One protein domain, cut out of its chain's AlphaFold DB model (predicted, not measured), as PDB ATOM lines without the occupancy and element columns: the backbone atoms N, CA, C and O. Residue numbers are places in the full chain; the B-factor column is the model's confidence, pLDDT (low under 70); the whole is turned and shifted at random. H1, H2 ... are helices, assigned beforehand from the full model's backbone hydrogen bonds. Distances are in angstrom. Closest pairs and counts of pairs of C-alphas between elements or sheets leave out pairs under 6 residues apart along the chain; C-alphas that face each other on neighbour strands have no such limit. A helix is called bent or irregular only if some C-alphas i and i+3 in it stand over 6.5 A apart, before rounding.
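Overview. This is residues 23 to 75 of the 125 residues of the protein "Mannose-6-phosphate isomerase class I" of Vibrio maritimus (UniProt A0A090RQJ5). Two short helices, H1 and then H2, pack on each other at a slant, and a long strap of unnamed chain, residues 40 to 57, folds back from the end of H1 to the start of H2. Residues 53 to 59, at the far turn of this strap and the beginning of H2, stick out. The printed part has 53 residues with two named helices and no named strand; its class is all helix, though under half of the residues, 23 of 53, are in named elements. It is compact, with a radius of gyration of the C-alphas of 11.4 A, and spans 34 by 28 by 16 A.

Along the chain. Start at Gly 23, C-alpha at (14.450, 28.481, -19.299), and go on to C-alpha 29 at (8.303, 41.052, -14.215). There H1 begins, residues 29 to 39, 15.7 A from first to last C-alpha. After the link, find H2, residues 58 to 69, 15.5 A long, ending at C-alpha 69 at (17.292, 47.598, -9.270). H2 is irregular, but only just: C-alphas 64 and 67 are 6.7 A apart.

Arrangement. Look at Leu 33 and Leu 65, the closest C-alphas of H1 and H2, 5.7 A apart. The helices touch, H2 with residues 64 to 69 alone. Their lines stand at a steep tilt of 48 degrees, and they run the same way. Of the O i to N i+4 pairs, 6 of 7 in H1 and 5 of 8 in H2 are within hydrogen-bond range.

Size, cuts and confidence. The C-alphas of Ser 43 and Gly 55, both in the long link of 18 residues from H1 to H2, are the two farthest apart, at 34.6 A. The printed part has no cut. Mean pLDDT of the printed part is 91.6; look for values under 70 at residues 42 to 43.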
ATOM      1  N   GLY A  23      14.376  27.521 -20.403       87.25
ATOM      2  CA  GLY A  23      14.450  28.481 -19.299       87.25
ATOM      3  C   GLY A  23      15.326  29.718 -19.543       87.25
ATOM      4  O   GLY A  23      15.465  30.524 -18.618       87.25
ATOM      5  N   GLN A  24      15.884  29.902 -20.746       89.94
ATOM      6  CA  GLN A  24      16.634  31.113 -21.117       89.94
ATOM      7  C   GLN A  24      15.705  32.308 -21.361       89.94
ATOM      8  O   GLN A  24      16.057  33.444 -21.050       89.94
ATOM      9  N   ALA A  25      14.484  32.056 -21.842       92.75
ATOM     10  CA  ALA A  25      13.429  33.059 -21.897       92.75
ATOM     11  C   ALA A  25      12.739  33.178 -20.531       92.75
ATOM     12  O   ALA A  25      12.230  32.193 -19.987       92.75
ATOM     13  N   LYS A  26      12.703  34.393 -19.980       94.69
ATOM     14  CA  LYS A  26      11.942  34.710 -18.766       94.69
ATOM     15  C   LYS A  26      10.665  35.439 -19.137       94.69
ATOM     16  O   LYS A  26      10.649  36.259 -20.052       94.69
ATOM     17  N   ARG A  27       9.595  35.146 -18.405       95.06
ATOM     18  CA  ARG A  27       8.285  35.762 -18.599       95.06
ATOM     19  C   ARG A  27       7.764  36.284 -17.268       95.06
ATOM     20  O   ARG A  27       7.816  35.576 -16.267       95.06
ATOM     21  N   GLY A  28       7.206  37.491 -17.306       97.06
ATOM     22  CA  GLY A  28       6.676  38.183 -16.134       97.06
ATOM     23  C   GLY A  28       7.756  38.942 -15.366       97.06
ATOM     24  O   GLY A  28       8.899  38.490 -15.259       97.06
ATOM     25  N   TRP A  29       7.376  40.102 -14.829       97.44
ATOM     26  CA  TRP A  29       8.303  41.052 -14.215       97.44
ATOM     27  C   TRP A  29       9.089  40.464 -13.044       97.44
ATOM     28  O   TRP A  29      10.305  40.613 -13.005       97.44
ATOM     29  N   GLU A  30       8.447  39.692 -12.166       97.06
ATOM     30  CA  GLU A  30       9.117  39.043 -11.030       97.06
ATOM     31  C   GLU A  30      10.255  38.104 -11.465       97.06
ATOM     32  O   GLU A  30      11.348  38.122 -10.895       97.06
ATOM     33  N   SER A  31      10.020  37.289 -12.500       97.00
ATOM     34  CA  SER A  31      11.018  36.339 -13.005       97.00
ATOM     35  C   SER A  31      12.187  37.056 -13.676       97.00
ATOM     36  O   SER A  31      13.341  36.680 -13.457       97.00
ATOM     37  N   ILE A  32      11.890  38.101 -14.454       96.62
ATOM     38  CA  ILE A  32      12.897  38.927 -15.129       96.62
ATOM     39  C   ILE A  32      13.752  39.661 -14.089       96.62
ATOM     40  O   ILE A  32      14.977  39.562 -14.132       96.62
ATOM     41  N   LEU A  33      13.123  40.331 -13.119       95.94
ATOM     42  CA  LEU A  33      13.815  41.074 -12.067       95.94
ATOM     43  C   LEU A  33      14.733  40.163 -11.251       95.94
ATOM     44  O   LEU A  33      15.879  40.528 -10.987       95.94
ATOM     45  N   LYS A  34      14.262  38.965 -10.889       95.00
ATOM     46  CA  LYS A  34      15.070  37.976 -10.168       95.00
ATOM     47  C   LYS A  34      16.312  37.573 -10.963       95.00
ATOM     48  O   LYS A  34      17.407  37.577 -10.405       95.00
ATOM     49  N   GLU A  35      16.148  37.241 -12.243       94.19
ATOM     50  CA  GLU A  35      17.253  36.818 -13.110       94.19
ATOM     51  C   GLU A  35      18.289  37.933 -13.290       94.19
ATOM     52  O   GLU A  35      19.492  37.695 -13.187       94.19
ATOM     53  N   VAL A  36      17.825  39.164 -13.521       94.00
ATOM     54  CA  VAL A  36      18.713  40.320 -13.667       94.00
ATOM     55  C   VAL A  36      19.442  40.584 -12.353       94.00
ATOM     56  O   VAL A  36      20.670  40.583 -12.348       94.00
ATOM     57  N   SER A  37      18.723  40.700 -11.230       92.31
ATOM     58  CA  SER A  37      19.293  41.009  -9.905       92.31
ATOM     59  C   SER A  37      20.401  40.040  -9.484       92.31
ATOM     60  O   SER A  37      21.399  40.459  -8.902       92.31
ATOM     61  N   GLN A  38      20.269  38.752  -9.816       91.12
ATOM     62  CA  GLN A  38      21.300  37.746  -9.532       91.12
ATOM     63  C   GLN A  38      22.627  38.025 -10.251       91.12
ATOM     64  O   GLN A  38      23.690  37.688  -9.729       91.12
ATOM     65  N   ARG A  39      22.582  38.654 -11.430       88.50
ATOM     66  CA  ARG A  39      23.762  38.973 -12.247       88.50
ATOM     67  C   ARG A  39      24.380  40.324 -11.895       88.50
ATOM     68  O   ARG A  39      25.589  40.475 -12.030       88.50
ATOM     69  N   VAL A  40      23.586  41.277 -11.401       86.62
ATOM     70  CA  VAL A  40      24.052  42.636 -11.051       86.62
ATOM     71  C   VAL A  40      24.639  42.748  -9.629       86.62
ATOM     72  O   VAL A  40      24.770  43.852  -9.107       86.62
ATOM     73  N   ASN A  41      24.985  41.629  -8.974       71.31
ATOM     74  CA  ASN A  41      25.335  41.591  -7.547       71.31
ATOM     75  C   ASN A  41      26.469  42.573  -7.145       71.31
ATOM     76  O   ASN A  41      27.411  42.845  -7.894       71.31
ATOM     77  N   SER A  42      26.355  43.081  -5.919       63.34
ATOM     78  CA  SER A  42      26.747  44.391  -5.378       63.34
ATOM     79  C   SER A  42      28.243  44.641  -5.124       63.34
ATOM     80  O   SER A  42      28.601  45.554  -4.380       63.34
ATOM     81  N   SER A  43      29.143  43.875  -5.740       66.44
ATOM     82  CA  SER A  43      30.593  43.992  -5.492       66.44
ATOM     83  C   SER A  43      31.345  44.845  -6.524       66.44
ATOM     84  O   SER A  43      32.510  45.174  -6.309       66.44
ATOM     85  N   SER A  44      30.712  45.218  -7.641       73.31
ATOM     86  CA  SER A  44      31.356  45.959  -8.733       73.31
ATOM     87  C   SER A  44      30.392  46.901  -9.450       73.31
ATOM     88  O   SER A  44      29.177  46.727  -9.404       73.31
ATOM     89  N   LYS A  45      30.937  47.905 -10.148       86.19
ATOM     90  CA  LYS A  45      30.159  48.708 -11.100       86.19
ATOM     91  C   LYS A  45      29.643  47.798 -12.214       86.19
ATOM     92  O   LYS A  45      30.439  47.105 -12.842       86.19
ATOM     93  N   HIS A  46      28.344  47.858 -12.480       88.38
ATOM     94  CA  HIS A  46      27.687  47.123 -13.559       88.38
ATOM     95  C   HIS A  46      26.997  48.088 -14.512       88.38
ATOM     96  O   HIS A  46      26.521  49.147 -14.101       88.38
ATOM     97  N   ILE A  47      26.932  47.708 -15.785       90.81
ATOM     98  CA  ILE A  47      26.135  48.397 -16.799       90.81
ATOM     99  C   ILE A  47      25.120  47.386 -17.322       90.81
ATOM    100  O   ILE A  47      25.501  46.354 -17.870       90.81
ATOM    101  N   LEU A  48      23.836  47.688 -17.142       92.06
ATOM    102  CA  LEU A  48      22.737  46.936 -17.734       92.06
ATOM    103  C   LEU A  48      22.284  47.656 -19.005       92.06
ATOM    104  O   LEU A  48      21.896  48.820 -18.948       92.06
ATOM    105  N   VAL A  49      22.325  46.953 -20.134       94.31
ATOM    106  CA  VAL A  49      21.761  47.419 -21.404       94.31
ATOM    107  C   VAL A  49      20.468  46.655 -21.646       94.31
ATOM    108  O   VAL A  49      20.462  45.425 -21.595       94.31
ATOM    109  N   ILE A  50      19.380  47.385 -21.882       94.81
ATOM    110  CA  ILE A  50      18.067  46.824 -22.196       94.81
ATOM    111  C   ILE A  50      17.737  47.254 -23.619       94.81
ATOM    112  O   ILE A  50      17.550  48.441 -23.872       94.81
ATOM    113  N   ASP A  51      17.706  46.288 -24.531       94.12
ATOM    114  CA  ASP A  51      17.256  46.493 -25.903       94.12
ATOM    115  C   ASP A  51      15.817  45.991 -26.035       94.12
ATOM    116  O   ASP A  51      15.472  44.908 -25.551       94.12
ATOM    117  N   THR A  52      14.964  46.804 -26.644       94.56
ATOM    118  CA  THR A  52      13.527  46.562 -26.730       94.56
ATOM    119  C   THR A  52      13.083  46.577 -28.176       94.56
ATOM    120  O   THR A  52      13.427  47.472 -28.944       94.56
ATOM    121  N   TYR A  53      12.236  45.615 -28.531       92.38
ATOM    122  CA  TYR A  53      11.570  45.625 -29.824       92.38
ATOM    123  C   TYR A  53      10.661  46.857 -29.970       92.38
ATOM    124  O   TYR A  53      10.240  47.467 -28.983       92.38
ATOM    125  N   HIS A  54      10.331  47.227 -31.208       87.00
ATOM    126  CA  HIS A  54       9.500  48.399 -31.463       87.00
ATOM    127  C   HIS A  54       8.125  48.288 -30.776       87.00
ATOM    128  O   HIS A  54       7.488  47.233 -30.782       87.00
ATOM    129  N   GLY A  55       7.639  49.398 -30.213       89.56
ATOM    130  CA  GLY A  55       6.325  49.470 -29.563       89.56
ATOM    131  C   GLY A  55       6.273  48.957 -28.119       89.56
ATOM    132  O   GLY A  55       5.193  48.935 -27.531       89.56
ATOM    133  N   VAL A  56       7.407  48.567 -27.527       94.94
ATOM    134  CA  VAL A  56       7.490  48.301 -26.084       94.94
ATOM    135  C   VAL A  56       7.208  49.583 -25.295       94.94
ATOM    136  O   VAL A  56       7.668  50.668 -25.644       94.94
ATOM    137  N   ASN A  57       6.462  49.457 -24.197       95.12
ATOM    138  CA  ASN A  57       6.221  50.563 -23.280       95.12
ATOM    139  C   ASN A  57       7.441  50.777 -22.369       95.12
ATOM    140  O   ASN A  57       7.603  50.086 -21.363       95.12
ATOM    141  N   HIS A  58       8.294  51.750 -22.703       94.06
ATOM    142  CA  HIS A  58       9.489  52.062 -21.911       94.06
ATOM    143  C   HIS A  58       9.168  52.453 -20.462       94.06
ATOM    144  O   HIS A  58       9.944  52.117 -19.573       94.06
ATOM    145  N   ASN A  59       8.021  53.090 -20.195       95.69
ATOM    146  CA  ASN A  59       7.636  53.438 -18.824       95.69
ATOM    147  C   ASN A  59       7.381  52.183 -17.981       95.69
ATOM    148  O   ASN A  59       7.836  52.104 -16.848       95.69
ATOM    149  N   GLU A  60       6.741  51.160 -18.554       97.44
ATOM    150  CA  GLU A  60       6.520  49.893 -17.849       97.44
ATOM    151  C   GLU A  60       7.847  49.196 -17.518       97.44
ATOM    152  O   GLU A  60       8.029  48.708 -16.405       97.44
ATOM    153  N   VAL A  61       8.806  49.200 -18.451       96.88
ATOM    154  CA  VAL A  61      10.158  48.664 -18.214       96.88
ATOM    155  C   VAL A  61      10.870  49.445 -17.106       96.88
ATOM    156  O   VAL A  61      11.499  48.846 -16.228       96.88
ATOM    157  N   LEU A  62      10.770  50.777 -17.133       95.94
ATOM    158  CA  LEU A  62      11.365  51.640 -16.116       95.94
ATOM    159  C   LEU A  62      10.786  51.339 -14.728       95.94
ATOM    160  O   LEU A  62      11.553  51.155 -13.783       95.94
ATOM    161  N   ASP A  63       9.468  51.214 -14.623       97.31
ATOM    162  CA  ASP A  63       8.772  51.005 -13.353       97.31
ATOM    163  C   ASP A  63       8.966  49.587 -12.797       97.31
ATOM    164  O   ASP A  63       9.217  49.410 -11.604       97.31
ATOM    165  N   GLN A  64       8.858  48.564 -13.648       97.88
ATOM    166  CA  GLN A  64       8.787  47.162 -13.216       97.88
ATOM    167  C   GLN A  64      10.151  46.472 -13.132       97.88
ATOM    168  O   GLN A  64      10.301  45.495 -12.394       97.88
ATOM    169  N   LEU A  65      11.148  46.948 -13.885       96.12
ATOM    170  CA  LEU A  65      12.479  46.341 -13.929       96.12
ATOM    171  C   LEU A  65      13.573  47.294 -13.453       96.12
ATOM    172  O   LEU A  65      14.397  46.899 -12.634       96.12
ATOM    173  N   VAL A  66      13.606  48.532 -13.949       95.38
ATOM    174  CA  VAL A  66      14.736  49.439 -13.687       95.38
ATOM    175  C   VAL A  66      14.674  50.029 -12.279       95.38
ATOM    176  O   VAL A  66      15.663  49.946 -11.553       95.38
ATOM    177  N   ALA A  67      13.537  50.583 -11.858       95.31
ATOM    178  CA  ALA A  67      13.392  51.201 -10.539       95.31
ATOM    179  C   ALA A  67      13.696  50.231  -9.373       95.31
ATOM    180  O   ALA A  67      14.456  50.620  -8.481       95.31
ATOM    181  N   PRO A  68      13.238  48.960  -9.383       95.19
ATOM    182  CA  PRO A  68      13.559  47.994  -8.326       95.19
ATOM    183  C   PRO A  68      15.041  47.597  -8.232       95.19
ATOM    184  O   PRO A  68      15.457  47.053  -7.210       95.19
ATOM    185  N   LEU A  69      15.846  47.853  -9.271       92.94
ATOM    186  CA  LEU A  69      17.292  47.598  -9.270       92.94
ATOM    187  C   LEU A  69      18.107  48.741  -8.637       92.94
ATOM    188  O   LEU A  69      19.322  48.606  -8.506       92.94
ATOM    189  N   TYR A  70      17.465  49.850  -8.249       92.19
ATOM    190  CA  TYR A  70      18.098  51.030  -7.642       92.19
ATOM    191  C   TYR A  70      19.343  51.546  -8.401       92.19
ATOM    192  O   TYR A  70      20.422  51.691  -7.815       92.19
ATOM    193  N   PRO A  71      19.240  51.831  -9.715       92.62
ATOM    194  CA  PRO A  71      20.375  52.292 -10.503       92.62
ATOM    195  C   PRO A  71      20.830  53.689 -10.071       92.62
ATOM    196  O   PRO A  71      20.027  54.577  -9.801       92.62
ATOM    197  N   THR A  72      22.142  53.921 -10.085       93.00
ATOM    198  CA  THR A  72      22.715  55.258  -9.844       93.00
ATOM    199  C   THR A  72      22.517  56.205 -11.033       93.00
ATOM    200  O   THR A  72      22.508  57.420 -10.863       93.00
ATOM    201  N   LEU A  73      22.387  55.658 -12.246       92.56
ATOM    202  CA  LEU A  73      22.185  56.410 -13.481       92.56
ATOM    203  C   LEU A  73      21.296  55.605 -14.429       92.56
ATOM    204  O   LEU A  73      21.568  54.434 -14.688       92.56
ATOM    205  N   VAL A  74      20.278  56.260 -14.980       93.38
ATOM    206  CA  VAL A  74      19.423  55.723 -16.042       93.38
ATOM    207  C   VAL A  74      19.614  56.584 -17.282       93.38
ATOM    208  O   VAL A  74      19.561  57.810 -17.205       93.38
ATOM    209  N   ILE A  75      19.853  55.940 -18.424       91.19
ATOM    210  CA  ILE A  75      19.979  56.603 -19.722       91.19
ATOM    211  C   ILE A  75      18.895  56.032 -20.627       91.19
ATOM    212  O   ILE A  75      18.903  54.839 -20.914       91.19
TER     213      ILE A  75